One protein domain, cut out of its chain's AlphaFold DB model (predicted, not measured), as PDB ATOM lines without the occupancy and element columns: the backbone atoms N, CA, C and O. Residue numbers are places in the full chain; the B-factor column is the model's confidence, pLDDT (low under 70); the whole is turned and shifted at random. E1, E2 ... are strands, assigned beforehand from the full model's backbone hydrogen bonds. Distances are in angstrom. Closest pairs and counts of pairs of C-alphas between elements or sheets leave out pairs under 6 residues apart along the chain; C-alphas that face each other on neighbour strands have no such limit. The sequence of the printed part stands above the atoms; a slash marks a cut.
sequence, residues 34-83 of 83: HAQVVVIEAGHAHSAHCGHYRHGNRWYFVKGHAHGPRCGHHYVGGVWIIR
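What this domain is: This is residues 34 to 83 of the 83 residues of an uncharacterized protein of candidate division KSB1 bacterium (UniProt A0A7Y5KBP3). With little regular structure, this is a small twisted sheet of two short hairpins side by side, E1 with E2 and E3 with E4, plus two long loops, residues 34 to 51 and 62 to 73. Of 50 printed residues, 15 are in four named strands, E1 to E4 along the chain; the class is all strand. The mixed sheet runs E2, E1, E4, E3. The whole is compact, radius of gyration of the C-alphas 10.0 A, spanning 26 by 24 by 21 A.

Where its parts are: The inner strands are E1, residues 52 to 55, 10.3 A, from C-alpha 52 at (148.778, 120.017, 203.573), and E4, residues 79 to 82, 10.1 A, to C-alpha 82 at (146.108, 113.008, 195.712). The edge strands are E2, residues 58 to 61, 10.4 A, and E3, residues 74 to 76, 6.2 A.

How they stand to each other: E1 and E4 are parallel at 46 degrees; N 54 and O 80 are 2.8 A apart. Hairpin E1 and E2 is antiparallel at 147 degrees, N 60 to O 53 2.8 A. Hairpin E3 and E4 is antiparallel at 139 degrees, N 76 to O 79 2.8 A. E2 and E3 are apart.

The domain as a whole: The farthest C-alphas, Gly 43 and Arg 70, are 26.8 A apart. The printed part has no cut. E2 to E3 is a long link. Residues 34 to 43 have pLDDT under 70.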
ATOM      1  N   HIS A  34     134.448 124.486 203.246       53.12
ATOM      2  CA  HIS A  34     134.863 123.123 202.871       53.12
ATOM      3  C   HIS A  34     136.270 123.000 202.265       53.12
ATOM      4  O   HIS A  34     136.737 121.890 202.041       53.12
ATOM      5  N   ALA A  35     136.980 124.106 202.050       50.03
ATOM      6  CA  ALA A  35     138.384 124.096 201.654       50.03
ATOM      7  C   ALA A  35     138.958 125.460 202.022       50.03
ATOM      8  O   ALA A  35     138.689 126.458 201.351       50.03
ATOM      9  N   GLN A  36     139.689 125.521 203.132       52.47
ATOM     10  CA  GLN A  36     140.434 126.725 203.469       52.47
ATOM     11  C   GLN A  36     141.485 126.911 202.369       52.47
ATOM     12  O   GLN A  36     142.296 126.017 202.129       52.47
ATOM     13  N   VAL A  37     141.436 128.036 201.657       47.66
ATOM     14  CA  VAL A  37     142.553 128.464 200.813       47.66
ATOM     15  C   VAL A  37     143.652 128.856 201.785       47.66
ATOM     16  O   VAL A  37     143.613 129.934 202.372       47.66
ATOM     17  N   VAL A  38     144.568 127.929 202.046       54.19
ATOM     18  CA  VAL A  38     145.664 128.163 202.981       54.19
ATOM     19  C   VAL A  38     146.842 128.667 202.181       54.19
ATOM     20  O   VAL A  38     147.260 128.042 201.205       54.19
ATOM     21  N   VAL A  39     147.351 129.828 202.586       54.81
ATOM     22  CA  VAL A  39     148.671 130.284 202.175       54.81
ATOM     23  C   VAL A  39     149.638 129.223 202.671       54.81
ATOM     24  O   VAL A  39     149.846 129.082 203.872       54.81
ATOM     25  N   ILE A  40     150.179 128.426 201.756       60.38
ATOM     26  CA  ILE A  40     151.320 127.591 202.101       60.38
ATOM     27  C   ILE A  40     152.463 128.560 202.275       60.38
ATOM     28  O   ILE A  40     152.970 129.109 201.296       60.38
ATOM     29  N   GLU A  41     152.805 128.827 203.533       57.25
ATOM     30  CA  GLU A  41     154.031 129.534 203.833       57.25
ATOM     31  C   GLU A  41     155.149 128.788 203.117       57.25
ATOM     32  O   GLU A  41     155.342 127.587 203.312       57.25
ATOM     33  N   ALA A  42     155.863 129.487 202.240       60.59
ATOM     34  CA  ALA A  42     156.946 128.929 201.442       60.59
ATOM     35  C   ALA A  42     158.173 128.527 202.298       60.59
ATOM     36  O   ALA A  42     159.290 128.490 201.795       60.59
ATOM     37  N   GLY A  43     157.987 128.259 203.595       65.62
ATOM     38  CA  GLY A  43     159.039 128.204 204.602       65.62
ATOM     39  C   GLY A  43     159.089 126.939 205.457       65.62
ATOM     40  O   GLY A  43     160.013 126.831 206.259       65.62
ATOM     41  N   HIS A  44     158.170 125.970 205.318       73.31
ATOM     42  CA  HIS A  44     158.250 124.718 206.090       73.31
ATOM     43  C   HIS A  44     158.284 123.463 205.215       73.31
ATOM     44  O   HIS A  44     157.614 123.353 204.191       73.31
ATOM     45  N   ALA A  45     159.054 122.471 205.663       81.44
ATOM     46  CA  ALA A  45     159.067 121.148 205.058       81.44
ATOM     47  C   ALA A  45     157.768 120.406 205.400       81.44
ATOM     48  O   ALA A  45     157.384 120.306 206.570       81.44
ATOM     49  N   HIS A  46     157.083 119.854 204.397       86.31
ATOM     50  CA  HIS A  46     155.894 119.054 204.666       86.31
ATOM     51  C   HIS A  46     156.281 117.729 205.315       86.31
ATOM     52  O   HIS A  46     156.973 116.902 204.726       86.31
ATOM     53  N   SER A  47     155.770 117.522 206.522       89.62
ATOM     54  CA  SER A  47     155.830 116.259 207.247       89.62
ATOM     55  C   SER A  47     154.469 115.561 207.230       89.62
ATOM     56  O   SER A  47     153.491 116.065 206.666       89.62
ATOM     57  N   ALA A  48     154.386 114.405 207.888       91.38
ATOM     58  CA  ALA A  48     153.122 113.714 208.097       91.38
ATOM     59  C   ALA A  48     152.086 114.581 208.836       91.38
ATOM     60  O   ALA A  48     150.906 114.493 208.539       91.38
ATOM     61  N   HIS A  49     152.502 115.469 209.742       90.25
ATOM     62  CA  HIS A  49     151.594 116.200 210.646       90.25
ATOM     63  C   HIS A  49     151.200 117.596 210.154       90.25
ATOM     64  O   HIS A  49     150.554 118.365 210.860       90.25
ATOM     65  N   CYS A  50     151.615 117.940 208.941       86.88
ATOM     66  CA  CYS A  50     151.440 119.263 208.375       86.88
ATOM     67  C   CYS A  50     150.016 119.498 207.827       86.88
ATOM     68  O   CYS A  50     149.600 120.640 207.669       86.88
ATOM     69  N   GLY A  51     149.273 118.430 207.512       87.44
ATOM     70  CA  GLY A  51     147.893 118.495 207.014       87.44
ATOM     71  C   GLY A  51     147.714 119.059 205.596       87.44
ATOM     72  O   GLY A  51     146.591 119.091 205.098       87.44
ATOM     73  N   HIS A  52     148.795 119.489 204.938       89.75
ATOM     74  CA  HIS A  52     148.778 120.017 203.573       89.75
ATOM     75  C   HIS A  52     148.893 118.908 202.526       89.75
ATOM     76  O   HIS A  52     149.682 117.975 202.700       89.75
ATOM     77  N   TYR A  53     148.142 119.034 201.431       89.94
ATOM     78  CA  TYR A  53     148.255 118.175 200.251       89.94
ATOM     79  C   TYR A  53     147.865 118.912 198.965       89.94
ATOM     80  O   TYR A  53     147.188 119.943 198.992       89.94
ATOM     81  N   ARG A  54     148.293 118.375 197.822       90.12
ATOM     82  CA  ARG A  54     147.999 118.895 196.486       90.12
ATOM     83  C   ARG A  54     147.026 117.969 195.755       90.12
ATOM     84  O   ARG A  54     147.252 116.763 195.700       90.12
ATOM     85  N   HIS A  55     145.979 118.542 195.164       90.25
ATOM     86  CA  HIS A  55     145.063 117.855 194.246       90.25
ATOM     87  C   HIS A  55     144.999 118.647 192.939       90.25
ATOM     88  O   HIS A  55     144.635 119.829 192.926       90.25
ATOM     89  N   GLY A  56     145.425 118.026 191.836       88.19
ATOM     90  CA  GLY A  56     145.622 118.726 190.568       88.19
ATOM     91  C   GLY A  56     146.609 119.890 190.718       88.19
ATOM     92  O   GLY A  56     147.734 119.710 191.184       88.19
ATOM     93  N   ASN A  57     146.186 121.103 190.350       85.94
ATOM     94  CA  ASN A  57     147.009 122.311 190.476       85.94
ATOM     95  C   ASN A  57     146.688 123.163 191.716       85.94
ATOM     96  O   ASN A  57     147.029 124.344 191.758       85.94
ATOM     97  N   ARG A  58     145.993 122.594 192.707       83.56
ATOM     98  CA  ARG A  58     145.503 123.327 193.878       83.56
ATOM     99  C   ARG A  58     146.036 122.716 195.165       83.56
ATOM    100  O   ARG A  58     146.252 121.508 195.256       83.56
ATOM    101  N   TRP A  59     146.221 123.580 196.150       86.38
ATOM    102  CA  TRP A  59     146.645 123.221 197.491       86.38
ATOM    103  C   TRP A  59     145.463 123.176 198.444       86.38
ATOM    104  O   TRP A  59     144.544 123.991 198.356       86.38
ATOM    105  N   TYR A  60     145.520 122.216 199.354       85.44
ATOM    106  CA  TYR A  60     144.490 121.943 200.337       85.44
ATOM    107  C   TYR A  60     145.138 121.723 201.696       85.44
ATOM    108  O   TYR A  60     146.271 121.251 201.801       85.44
ATOM    109  N   PHE A  61     144.390 122.050 202.739       87.12
ATOM    110  CA  PHE A  61     144.786 121.854 204.122       87.12
ATOM    111  C   PHE A  61     143.637 121.239 204.896       87.12
ATOM    112  O   PHE A  61     142.489 121.678 204.786       87.12
ATOM    113  N   VAL A  62     143.969 120.262 205.727       85.25
ATOM    114  CA  VAL A  62     143.057 119.715 206.721       85.25
ATOM    115  C   VAL A  62     143.728 119.842 208.079       85.25
ATOM    116  O   VAL A  62     144.733 119.192 208.368       85.25
ATOM    117  N   LYS A  63     143.166 120.708 208.927       83.00
ATOM    118  CA  LYS A  63     143.677 120.939 210.278       83.00
ATOM    119  C   LYS A  63     143.685 119.634 211.074       83.00
ATOM    120  O   LYS A  63     142.661 118.970 211.180       83.00
ATOM    121  N   GLY A  64     144.839 119.298 211.652       83.94
ATOM    122  CA  GLY A  64     145.011 118.086 212.460       83.94
ATOM    123  C   GLY A  64     145.066 116.785 211.653       83.94
ATOM    124  O   GLY A  64     145.039 115.711 212.246       83.94
ATOM    125  N   HIS A  65     145.145 116.854 210.321       87.88
ATOM    126  CA  HIS A  65     145.317 115.665 209.497       87.88
ATOM    127  C   HIS A  65     146.767 115.182 209.527       87.88
ATOM    128  O   HIS A  65     147.693 115.933 209.212       87.88
ATOM    129  N   ALA A  66     146.940 113.910 209.880       92.50
ATOM    130  CA  ALA A  66     148.209 113.213 209.803       92.50
ATOM    131  C   ALA A  66     148.219 112.281 208.584       92.50
ATOM    132  O   ALA A  66     147.375 111.392 208.463       92.50
ATOM    133  N   HIS A  67     149.191 112.472 207.697       91.94
ATOM    134  CA  HIS A  67     149.424 111.579 206.570       91.94
ATOM    135  C   HIS A  67     150.031 110.263 207.053       91.94
ATOM    136  O   HIS A  67     150.926 110.233 207.896       91.94
ATOM    137  N   GLY A  68     149.546 109.162 206.495       88.31
ATOM    138  CA  GLY A  68     149.999 107.815 206.819       88.31
ATOM    139  C   GLY A  68     149.556 106.811 205.757       88.31
ATOM    140  O   GLY A  68     148.900 107.203 204.788       88.31
ATOM    141  N   PRO A  69     149.842 105.510 205.932       88.12
ATOM    142  CA  PRO A  69     149.619 104.486 204.901       88.12
ATOM    143  C   PRO A  69     148.180 104.383 204.366       88.12
ATOM    144  O   PRO A  69     147.954 103.794 203.318       88.12
ATOM    145  N   ARG A  70     147.197 104.945 205.082       87.31
ATOM    146  CA  ARG A  70     145.766 104.881 204.750       87.31
ATOM    147  C   ARG A  70     145.134 106.234 204.421       87.31
ATOM    148  O   ARG A  70     143.920 106.299 204.268       87.31
ATOM    149  N   CYS A  71     145.918 107.311 204.340       89.31
ATOM    150  CA  CYS A  71     145.368 108.643 204.064       89.31
ATOM    151  C   CYS A  71     144.972 108.844 202.591       89.31
ATOM    152  O   CYS A  71     144.216 109.760 202.298       89.31
ATOM    153  N   GLY A  72     145.457 107.990 201.679       91.88
ATOM    154  CA  GLY A  72     145.207 108.112 200.238       91.88
ATOM    155  C   GLY A  72     146.127 109.108 199.522       91.88
ATOM    156  O   GLY A  72     145.953 109.348 198.333       91.88
ATOM    157  N   HIS A  73     147.116 109.674 200.221       93.75
ATOM    158  CA  HIS A  73     148.076 110.616 199.657       93.75
ATOM    159  C   HIS A  73     149.447 109.976 199.433       93.75
ATOM    160  O   HIS A  73     149.932 109.189 200.248       93.75
ATOM    161  N   HIS A  74     150.105 110.376 198.350       93.50
ATOM    162  CA  HIS A  74     151.455 109.948 197.998       93.50
ATOM    163  C   HIS A  74     152.455 111.068 198.272       93.50
ATOM    164  O   HIS A  74     152.257 112.190 197.811       93.50
ATOM    165  N   TYR A  75     153.542 110.767 198.981       91.75
ATOM    166  CA  TYR A  75     154.609 111.737 199.220       91.75
ATOM    167  C   TYR A  75     155.598 111.749 198.048       91.75
ATOM    168  O   TYR A  75     156.295 110.765 197.809       91.75
ATOM    169  N   VAL A  76     155.648 112.853 197.302       91.44
ATOM    170  CA  VAL A  76     156.494 113.028 196.113       91.44
ATOM    171  C   VAL A  76     157.140 114.408 196.156       91.44
ATOM    172  O   VAL A  76     156.445 115.413 196.280       91.44
ATOM    173  N   GLY A  77     158.470 114.470 196.044       89.19
ATOM    174  CA  GLY A  77     159.197 115.743 195.947       89.19
ATOM    175  C   GLY A  77     158.970 116.683 197.135       89.19
ATOM    176  O   GLY A  77     158.924 117.894 196.953       89.19
ATOM    177  N   GLY A  78     158.769 116.130 198.336       88.94
ATOM    178  CA  GLY A  78     158.497 116.916 199.539       88.94
ATOM    179  C   GLY A  78     157.032 117.318 199.725       88.94
ATOM    180  O   GLY A  78     156.747 118.135 200.592       88.94
ATOM    181  N   VAL A  79     156.101 116.781 198.930       88.94
ATOM    182  CA  VAL A  79     154.682 117.170 198.928       88.94
ATOM    183  C   VAL A  79     153.775 115.941 198.950       88.94
ATOM    184  O   VAL A  79     154.028 114.964 198.252       88.94
ATOM    185  N   TRP A  80     152.681 115.997 199.711       92.88
ATOM    186  CA  TRP A  80     151.616 114.991 199.667       92.88
ATOM    187  C   TRP A  80     150.655 115.275 198.509       92.88
ATOM    188  O   TRP A  80     150.153 116.389 198.392       92.88
ATOM    189  N   ILE A  81     150.393 114.288 197.655       92.44
ATOM    190  CA  ILE A  81     149.585 114.432 196.435       92.44
ATOM    191  C   ILE A  81     148.444 113.414 196.441       92.44
ATOM    192  O   ILE A  81     148.675 112.233 196.703       92.44
ATOM    193  N   ILE A  82     147.240 113.864 196.091       91.69
ATOM    194  CA  ILE A  82     146.108 113.008 195.712       91.69
ATOM    195  C   ILE A  82     145.889 113.101 194.195       91.69
ATOM    196  O   ILE A  82     146.034 114.187 193.615       91.69
ATOM    197  N   ARG A  83     145.605 111.965 193.551       81.62
ATOM    198  CA  ARG A  83     145.328 111.861 192.112       81.62
ATOM    199  C   ARG A  83     143.877 111.507 191.855       81.62
ATOM    200  O   ARG A  83     143.324 110.752 192.682       81.62
TER     201      ARG A  83